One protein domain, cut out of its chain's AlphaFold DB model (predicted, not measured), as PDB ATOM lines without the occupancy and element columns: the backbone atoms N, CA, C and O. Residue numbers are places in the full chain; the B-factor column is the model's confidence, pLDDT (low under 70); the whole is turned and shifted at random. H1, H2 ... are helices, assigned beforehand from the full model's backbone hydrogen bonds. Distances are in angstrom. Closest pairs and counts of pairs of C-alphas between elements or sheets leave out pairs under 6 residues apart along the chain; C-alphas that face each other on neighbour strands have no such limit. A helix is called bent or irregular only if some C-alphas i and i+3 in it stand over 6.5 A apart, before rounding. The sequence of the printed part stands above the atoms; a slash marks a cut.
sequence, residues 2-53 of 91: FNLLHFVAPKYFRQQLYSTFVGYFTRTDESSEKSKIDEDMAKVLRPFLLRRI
ATOM      1  N   PHE A   2       8.623  -3.630 -72.355       89.62
ATOM      2  CA  PHE A   2       7.393  -3.865 -73.133       89.62
ATOM      3  C   PHE A   2       6.150  -4.179 -72.283       89.62
ATOM      4  O   PHE A   2       5.112  -3.560 -72.475       89.62
ATOM      5  N   ASN A   3       6.265  -5.068 -71.291       91.25
ATOM      6  CA  ASN A   3       5.128  -5.446 -70.440       91.25
ATOM      7  C   ASN A   3       4.510  -4.256 -69.689       91.25
ATOM      8  O   ASN A   3       3.298  -4.208 -69.516       91.25
ATOM      9  N   LEU A   4       5.322  -3.274 -69.283       91.56
ATOM     10  CA  LEU A   4       4.826  -2.069 -68.615       91.56
ATOM     11  C   LEU A   4       4.065  -1.166 -69.597       91.56
ATOM     12  O   LEU A   4       3.037  -0.602 -69.244       91.56
ATOM     13  N   LEU A   5       4.532  -1.074 -70.845       91.25
ATOM     14  CA  LEU A   5       3.853  -0.321 -71.903       91.25
ATOM     15  C   LEU A   5       2.548  -0.999 -72.344       91.25
ATOM     16  O   LEU A   5       1.548  -0.314 -72.538       91.25
ATOM     17  N   HIS A   6       2.530  -2.333 -72.430       92.06
ATOM     18  CA  HIS A   6       1.308  -3.116 -72.641       92.06
ATOM     19  C   HIS A   6       0.288  -2.884 -71.524       92.06
ATOM     20  O   HIS A   6      -0.890  -2.689 -71.807       92.06
ATOM     21  N   PHE A   7       0.741  -2.842 -70.270       91.38
ATOM     22  CA  PHE A   7      -0.122  -2.574 -69.123       91.38
ATOM     23  C   PHE A   7      -0.732  -1.163 -69.160       91.38
ATOM     24  O   PHE A   7      -1.937  -1.009 -68.987       91.38
ATOM     25  N   VAL A   8       0.081  -0.132 -69.415       90.38
ATOM     26  CA  VAL A   8      -0.375   1.271 -69.421       90.38
ATOM     27  C   VAL A   8      -1.216   1.601 -70.661       90.38
ATOM     28  O   VAL A   8      -2.170   2.370 -70.581       90.38
ATOM     29  N   ALA A   9      -0.876   1.030 -71.819       89.88
ATOM     30  CA  ALA A   9      -1.482   1.359 -73.106       89.88
ATOM     31  C   ALA A   9      -1.711   0.103 -73.980       89.88
ATOM     32  O   ALA A   9      -1.110  -0.038 -75.055       89.88
ATOM     33  N   PRO A  10      -2.637  -0.794 -73.585       90.00
ATOM     34  CA  PRO A  10      -2.827  -2.103 -74.227       90.00
ATOM     35  C   PRO A  10      -3.292  -2.017 -75.687       90.00
ATOM     36  O   PRO A  10      -3.042  -2.925 -76.477       90.00
ATOM     37  N   LYS A  11      -3.946  -0.911 -76.072       89.69
ATOM     38  CA  LYS A  11      -4.399  -0.667 -77.452       89.69
ATOM     39  C   LYS A  11      -3.240  -0.469 -78.434       89.69
ATOM     40  O   LYS A  11      -3.367  -0.861 -79.591       89.69
ATOM     41  N   TYR A  12      -2.143   0.132 -77.972       87.62
ATOM     42  CA  TYR A  12      -0.973   0.454 -78.791       87.62
ATOM     43  C   TYR A  12       0.066  -0.667 -78.747       87.62
ATOM     44  O   TYR A  12       0.608  -1.053 -79.778       87.62
ATOM     45  N   PHE A  13       0.295  -1.248 -77.569       90.38
ATOM     46  CA  PHE A  13       1.283  -2.305 -77.373       90.38
ATOM     47  C   PHE A  13       0.598  -3.662 -77.264       90.38
ATOM     48  O   PHE A  13       0.498  -4.220 -76.180       90.38
ATOM     49  N   ARG A  14       0.093  -4.210 -78.372       92.25
ATOM     50  CA  ARG A  14      -0.512  -5.556 -78.374       92.25
ATOM     51  C   ARG A  14       0.553  -6.633 -78.207       92.25
ATOM     52  O   ARG A  14       1.631  -6.509 -78.773       92.25
ATOM     53  N   GLN A  15       0.224  -7.736 -77.536       88.56
ATOM     54  CA  GLN A  15       1.159  -8.842 -77.279       88.56
ATOM     55  C   GLN A  15       1.805  -9.423 -78.552       88.56
ATOM     56  O   GLN A  15       2.955  -9.841 -78.521       88.56
ATOM     57  N   GLN A  16       1.107  -9.363 -79.689       90.75
ATOM     58  CA  GLN A  16       1.625  -9.756 -81.007       90.75
ATOM     59  C   GLN A  16       2.876  -8.966 -81.432       90.75
ATOM     60  O   GLN A  16       3.708  -9.485 -82.164       90.75
ATOM     61  N   LEU A  17       3.024  -7.725 -80.959       89.12
ATOM     62  CA  LEU A  17       4.148  -6.843 -81.278       89.12
ATOM     63  C   LEU A  17       5.376  -7.099 -80.394       89.12
ATOM     64  O   LEU A  17       6.405  -6.458 -80.593       89.12
ATOM     65  N   TYR A  18       5.288  -8.007 -79.417       91.25
ATOM     66  CA  TYR A  18       6.372  -8.270 -78.469       91.25
ATOM     67  C   TYR A  18       7.665  -8.697 -79.169       91.25
ATOM     68  O   TYR A  18       8.722  -8.123 -78.911       91.25
ATOM     69  N   SER A  19       7.585  -9.673 -80.076       89.81
ATOM     70  CA  SER A  19       8.756 -10.205 -80.781       89.81
ATOM     71  C   SER A  19       9.425  -9.143 -81.654       89.81
ATOM     72  O   SER A  19      10.644  -8.999 -81.615       89.81
ATOM     73  N   THR A  20       8.629  -8.354 -82.382       89.69
ATOM     74  CA  THR A  20       9.110  -7.244 -83.213       89.69
ATOM     75  C   THR A  20       9.761  -6.153 -82.369       89.69
ATOM     76  O   THR A  20      10.841  -5.682 -82.711       89.69
ATOM     77  N   PHE A  21       9.135  -5.780 -81.249       89.44
ATOM     78  CA  PHE A  21       9.668  -4.778 -80.330       89.44
ATOM     79  C   PHE A  21      11.014  -5.225 -79.758       89.44
ATOM     80  O   PHE A  21      11.988  -4.480 -79.816       89.44
ATOM     81  N   VAL A  22      11.093  -6.452 -79.234       88.88
ATOM     82  CA  VAL A  22      12.340  -6.979 -78.672       88.88
ATOM     83  C   VAL A  22      13.410  -7.052 -79.754       88.88
ATOM     84  O   VAL A  22      14.455  -6.448 -79.570       88.88
ATOM     85  N   GLY A  23      13.132  -7.672 -80.904       88.38
ATOM     86  CA  GLY A  23      14.120  -7.832 -81.975       88.38
ATOM     87  C   GLY A  23      14.677  -6.513 -82.520       88.38
ATOM     88  O   GLY A  23      15.868  -6.434 -82.810       88.38
ATOM     89  N   TYR A  24      13.846  -5.472 -82.620       86.19
ATOM     90  CA  TYR A  24      14.285  -4.147 -83.063       86.19
ATOM     91  C   TYR A  24      15.163  -3.447 -82.016       86.19
ATOM     92  O   TYR A  24      16.231  -2.945 -82.349       86.19
ATOM     93  N   PHE A  25      14.753  -3.457 -80.742       84.75
ATOM     94  CA  PHE A  25      15.448  -2.719 -79.680       84.75
ATOM     95  C   PHE A  25      16.612  -3.478 -79.020       84.75
ATOM     96  O   PHE A  25      17.386  -2.865 -78.290       84.75
ATOM     97  N   THR A  26      16.767  -4.788 -79.244       82.81
ATOM     98  CA  THR A  26      17.931  -5.559 -78.756       82.81
ATOM     99  C   THR A  26      19.093  -5.613 -79.743       82.81
ATOM    100  O   THR A  26      20.170  -6.083 -79.378       82.81
ATOM    101  N   ARG A  27      18.907  -5.155 -80.984       76.31
ATOM    102  CA  ARG A  27      19.950  -5.149 -82.015       76.31
ATOM    103  C   ARG A  27      21.007  -4.100 -81.645       76.31
ATOM    104  O   ARG A  27      20.804  -2.916 -81.863       76.31
ATOM    105  N   THR A  28      22.092  -4.524 -80.995       62.31
ATOM    106  CA  THR A  28      23.067  -3.612 -80.349       62.31
ATOM    107  C   THR A  28      24.469  -3.703 -80.962       62.31
ATOM    108  O   THR A  28      25.401  -3.083 -80.456       62.31
ATOM    109  N   ASP A  29      24.636  -4.462 -82.046       59.31
ATOM    110  CA  ASP A  29      25.968  -4.875 -82.502       59.31
ATOM    111  C   ASP A  29      26.716  -3.807 -83.324       59.31
ATOM    112  O   ASP A  29      27.930  -3.903 -83.478       59.31
ATOM    113  N   GLU A  30      26.050  -2.731 -83.762       64.50
ATOM    114  CA  GLU A  30      26.701  -1.615 -84.460       64.50
ATOM    115  C   GLU A  30      26.620  -0.322 -83.638       64.50
ATOM    116  O   GLU A  30      25.555   0.258 -83.407       64.50
ATOM    117  N   SER A  31      27.780   0.154 -83.175       61.94
ATOM    118  CA  SER A  31      27.920   1.351 -82.332       61.94
ATOM    119  C   SER A  31      27.358   2.631 -82.970       61.94
ATOM    120  O   SER A  31      26.986   3.555 -82.246       61.94
ATOM    121  N   SER A  32      27.251   2.674 -84.300       65.00
ATOM    122  CA  SER A  32      26.658   3.765 -85.083       65.00
ATOM    123  C   SER A  32      25.123   3.749 -85.106       65.00
ATOM    124  O   SER A  32      24.509   4.811 -85.218       65.00
ATOM    125  N   GLU A  33      24.485   2.581 -84.993       73.56
ATOM    126  CA  GLU A  33      23.021   2.445 -85.015       73.56
ATOM    127  C   GLU A  33      22.401   2.596 -83.625       73.56
ATOM    128  O   GLU A  33      21.250   3.016 -83.494       73.56
ATOM    129  N   LYS A  34      23.182   2.332 -82.575       79.25
ATOM    130  CA  LYS A  34      22.719   2.378 -81.185       79.25
ATOM    131  C   LYS A  34      22.112   3.729 -80.788       79.25
ATOM    132  O   LYS A  34      21.070   3.757 -80.142       79.25
ATOM    133  N   SER A  35      22.708   4.842 -81.221       81.75
ATOM    134  CA  SER A  35      22.180   6.185 -80.927       81.75
ATOM    135  C   SER A  35      20.804   6.425 -81.554       81.75
ATOM    136  O   SER A  35      19.925   6.986 -80.906       81.75
ATOM    137  N   LYS A  36      20.585   5.948 -82.785       84.38
ATOM    138  CA  LYS A  36      19.293   6.057 -83.479       84.38
ATOM    139  C   LYS A  36      18.223   5.208 -82.797       84.38
ATOM    140  O   LYS A  36      17.111   5.683 -82.584       84.38
ATOM    141  N   ILE A  37      18.575   3.983 -82.406       86.31
ATOM    142  CA  ILE A  37      17.677   3.072 -81.680       86.31
ATOM    143  C   ILE A  37      17.263   3.686 -80.332       86.31
ATOM    144  O   ILE A  37      16.084   3.646 -79.967       86.31
ATOM    145  N   ASP A  38      18.204   4.309 -79.619       86.50
ATOM    146  CA  ASP A  38      17.940   5.004 -78.356       86.50
ATOM    147  C   ASP A  38      17.021   6.227 -78.548       86.50
ATOM    148  O   ASP A  38      16.094   6.443 -77.759       86.50
ATOM    149  N   GLU A  39      17.225   7.016 -79.608       88.31
ATOM    150  CA  GLU A  39      16.348   8.140 -79.957       88.31
ATOM    151  C   GLU A  39      14.927   7.688 -80.310       88.31
ATOM    152  O   GLU A  39      13.948   8.296 -79.861       88.31
ATOM    153  N   ASP A  40      14.789   6.619 -81.090       89.31
ATOM    154  CA  ASP A  40      13.485   6.084 -81.474       89.31
ATOM    155  C   ASP A  40      12.745   5.498 -80.269       89.31
ATOM    156  O   ASP A  40      11.551   5.760 -80.086       89.31
ATOM    157  N   MET A  41      13.459   4.828 -79.361       88.44
ATOM    158  CA  MET A  41      12.902   4.420 -78.072       88.44
ATOM    159  C   MET A  41      12.427   5.636 -77.265       88.44
ATOM    160  O   MET A  41      11.317   5.637 -76.726       88.44
ATOM    161  N   ALA A  42      13.228   6.701 -77.196       88.62
ATOM    162  CA  ALA A  42      12.862   7.910 -76.464       88.62
ATOM    163  C   ALA A  42      11.588   8.564 -77.025       88.62
ATOM    164  O   ALA A  42      10.731   8.989 -76.246       88.62
ATOM    165  N   LYS A  43      11.415   8.598 -78.355       89.69
ATOM    166  CA  LYS A  43      10.189   9.097 -79.010       89.69
ATOM    167  C   LYS A  43       8.965   8.271 -78.625       89.69
ATOM    168  O   LYS A  43       7.935   8.848 -78.278       89.69
ATOM    169  N   VAL A  44       9.089   6.940 -78.637       89.31
ATOM    170  CA  VAL A  44       8.003   6.022 -78.254       89.31
ATOM    171  C   VAL A  44       7.612   6.201 -76.788       89.31
ATOM    172  O   VAL A  44       6.427   6.177 -76.468       89.31
ATOM    173  N   LEU A  45       8.583   6.405 -75.892       89.50
ATOM    174  CA  LEU A  45       8.343   6.526 -74.448       89.50
ATOM    175  C   LEU A  45       7.826   7.906 -74.010       89.50
ATOM    176  O   LEU A  45       7.133   7.992 -72.995       89.50
ATOM    177  N   ARG A  46       8.141   8.976 -74.751       89.69
ATOM    178  CA  ARG A  46       7.826  10.374 -74.396       89.69
ATOM    179  C   ARG A  46       6.363  10.647 -73.996       89.69
ATOM    180  O   ARG A  46       6.181  11.381 -73.027       89.69
ATOM    181  N   PRO A  47       5.325  10.106 -74.666       90.94
ATOM    182  CA  PRO A  47       3.935  10.334 -74.254       90.94
ATOM    183  C   PRO A  47       3.506   9.511 -73.028       90.94
ATOM    184  O   PRO A  47       2.501   9.843 -72.407       90.94
ATOM    185  N   PHE A  48       4.241   8.455 -72.667       88.44
ATOM    186  CA  PHE A  48       3.877   7.550 -71.567       88.44
ATOM    187  C   PHE A  48       4.660   7.812 -70.280       88.44
ATOM    188  O   PHE A  48       4.201   7.448 -69.200       88.44
ATOM    189  N   LEU A  49       5.847   8.413 -70.382       88.25
ATOM    190  CA  LEU A  49       6.748   8.623 -69.254       88.25
ATOM    191  C   LEU A  49       7.160  10.088 -69.151       88.25
ATOM    192  O   LEU A  49       7.807  10.640 -70.039       88.25
ATOM    193  N   LEU A  50       6.884  10.690 -67.995       89.38
ATOM    194  CA  LEU A  50       7.496  11.953 -67.617       89.38
ATOM    195  C   LEU A  50       8.828  11.672 -66.913       89.38
ATOM    196  O   LEU A  50       8.856  11.231 -65.766       89.38
ATOM    197  N   ARG A  51       9.944  11.955 -67.588       89.69
ATOM    198  CA  ARG A  51      11.286  11.854 -66.999       89.69
ATOM    199  C   ARG A  51      11.813  13.247 -66.661       89.69
ATOM    200  O   ARG A  51      11.992  14.074 -67.548       89.69
ATOM    201  N   ARG A  52      12.105  13.492 -65.381       90.06
ATOM    202  CA  ARG A  52      12.823  14.685 -64.900       90.06
ATOM    203  C   ARG A  52      14.037  14.264 -64.080       90.06
ATOM    204  O   ARG A  52      13.999  13.250 -63.388       90.06
ATOM    205  N   ILE A  53      15.112  15.035 -64.174       87.38
ATOM    206  CA  ILE A  53      16.356  14.795 -63.433       87.38
ATOM    207  C   ILE A  53      16.368  15.747 -62.238       87.38
ATOM    208  O   ILE A  53      15.970  16.898 -62.389       87.38
TER     209      ILE A  53
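This is residues 2 to 53 of the 91 residues of the protein "SNF2_N domain-containing protein" of Trichobilharzia regenti (UniProt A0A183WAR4). The longest helix, H3, and H2 form a loose, flat V, closest near the end of H2 and the start of H3, with short H1 at the open end on H2's side. The tail, residues 46 to 53, leads away from H2. The printed part has 52 residues, all helix in class, in the order H1, H2, H3, with no named strand. It is only just loose, close to compact: radius of gyration of the C-alphas 12.1 A, spans 32 by 32 by 12 A.

H3, residues 34 to 45, is 16.4 A long and ends at C-alpha 45 (8.343, 6.526, -74.448). H2, residues 15 to 25, is 15.7 A long and irregular: C-alphas 16 and 19 are 7.1 A apart. H1, residues 2 to 8, begins at C-alpha 2 (7.393, -3.865, -73.133) and is 10.0 A long.

H3 and H2 are close but not clearly touching; their closest C-alphas, Ile 37 and Phe 25, are 6.5 A apart. They run opposite ways at a shallow tilt of 33 degrees, only just short of steep. H2 and H1 only just touch, with 3 pairs of C-alphas within 8 A, the closest Tyr 18 and Phe 2 at 7.0 A. They run opposite ways at a steep tilt of 50 degrees. H1 and H3 are apart. Every O i to N i+4 pair is within hydrogen-bond range in H1 and H3, and 5 of 7 in H2.

The C-alphas farthest apart, Gln 16 and Ile 53, are 33.6 A apart. The printed part has no cut, and both links are short. Residues 28 to 32 have pLDDT under 70.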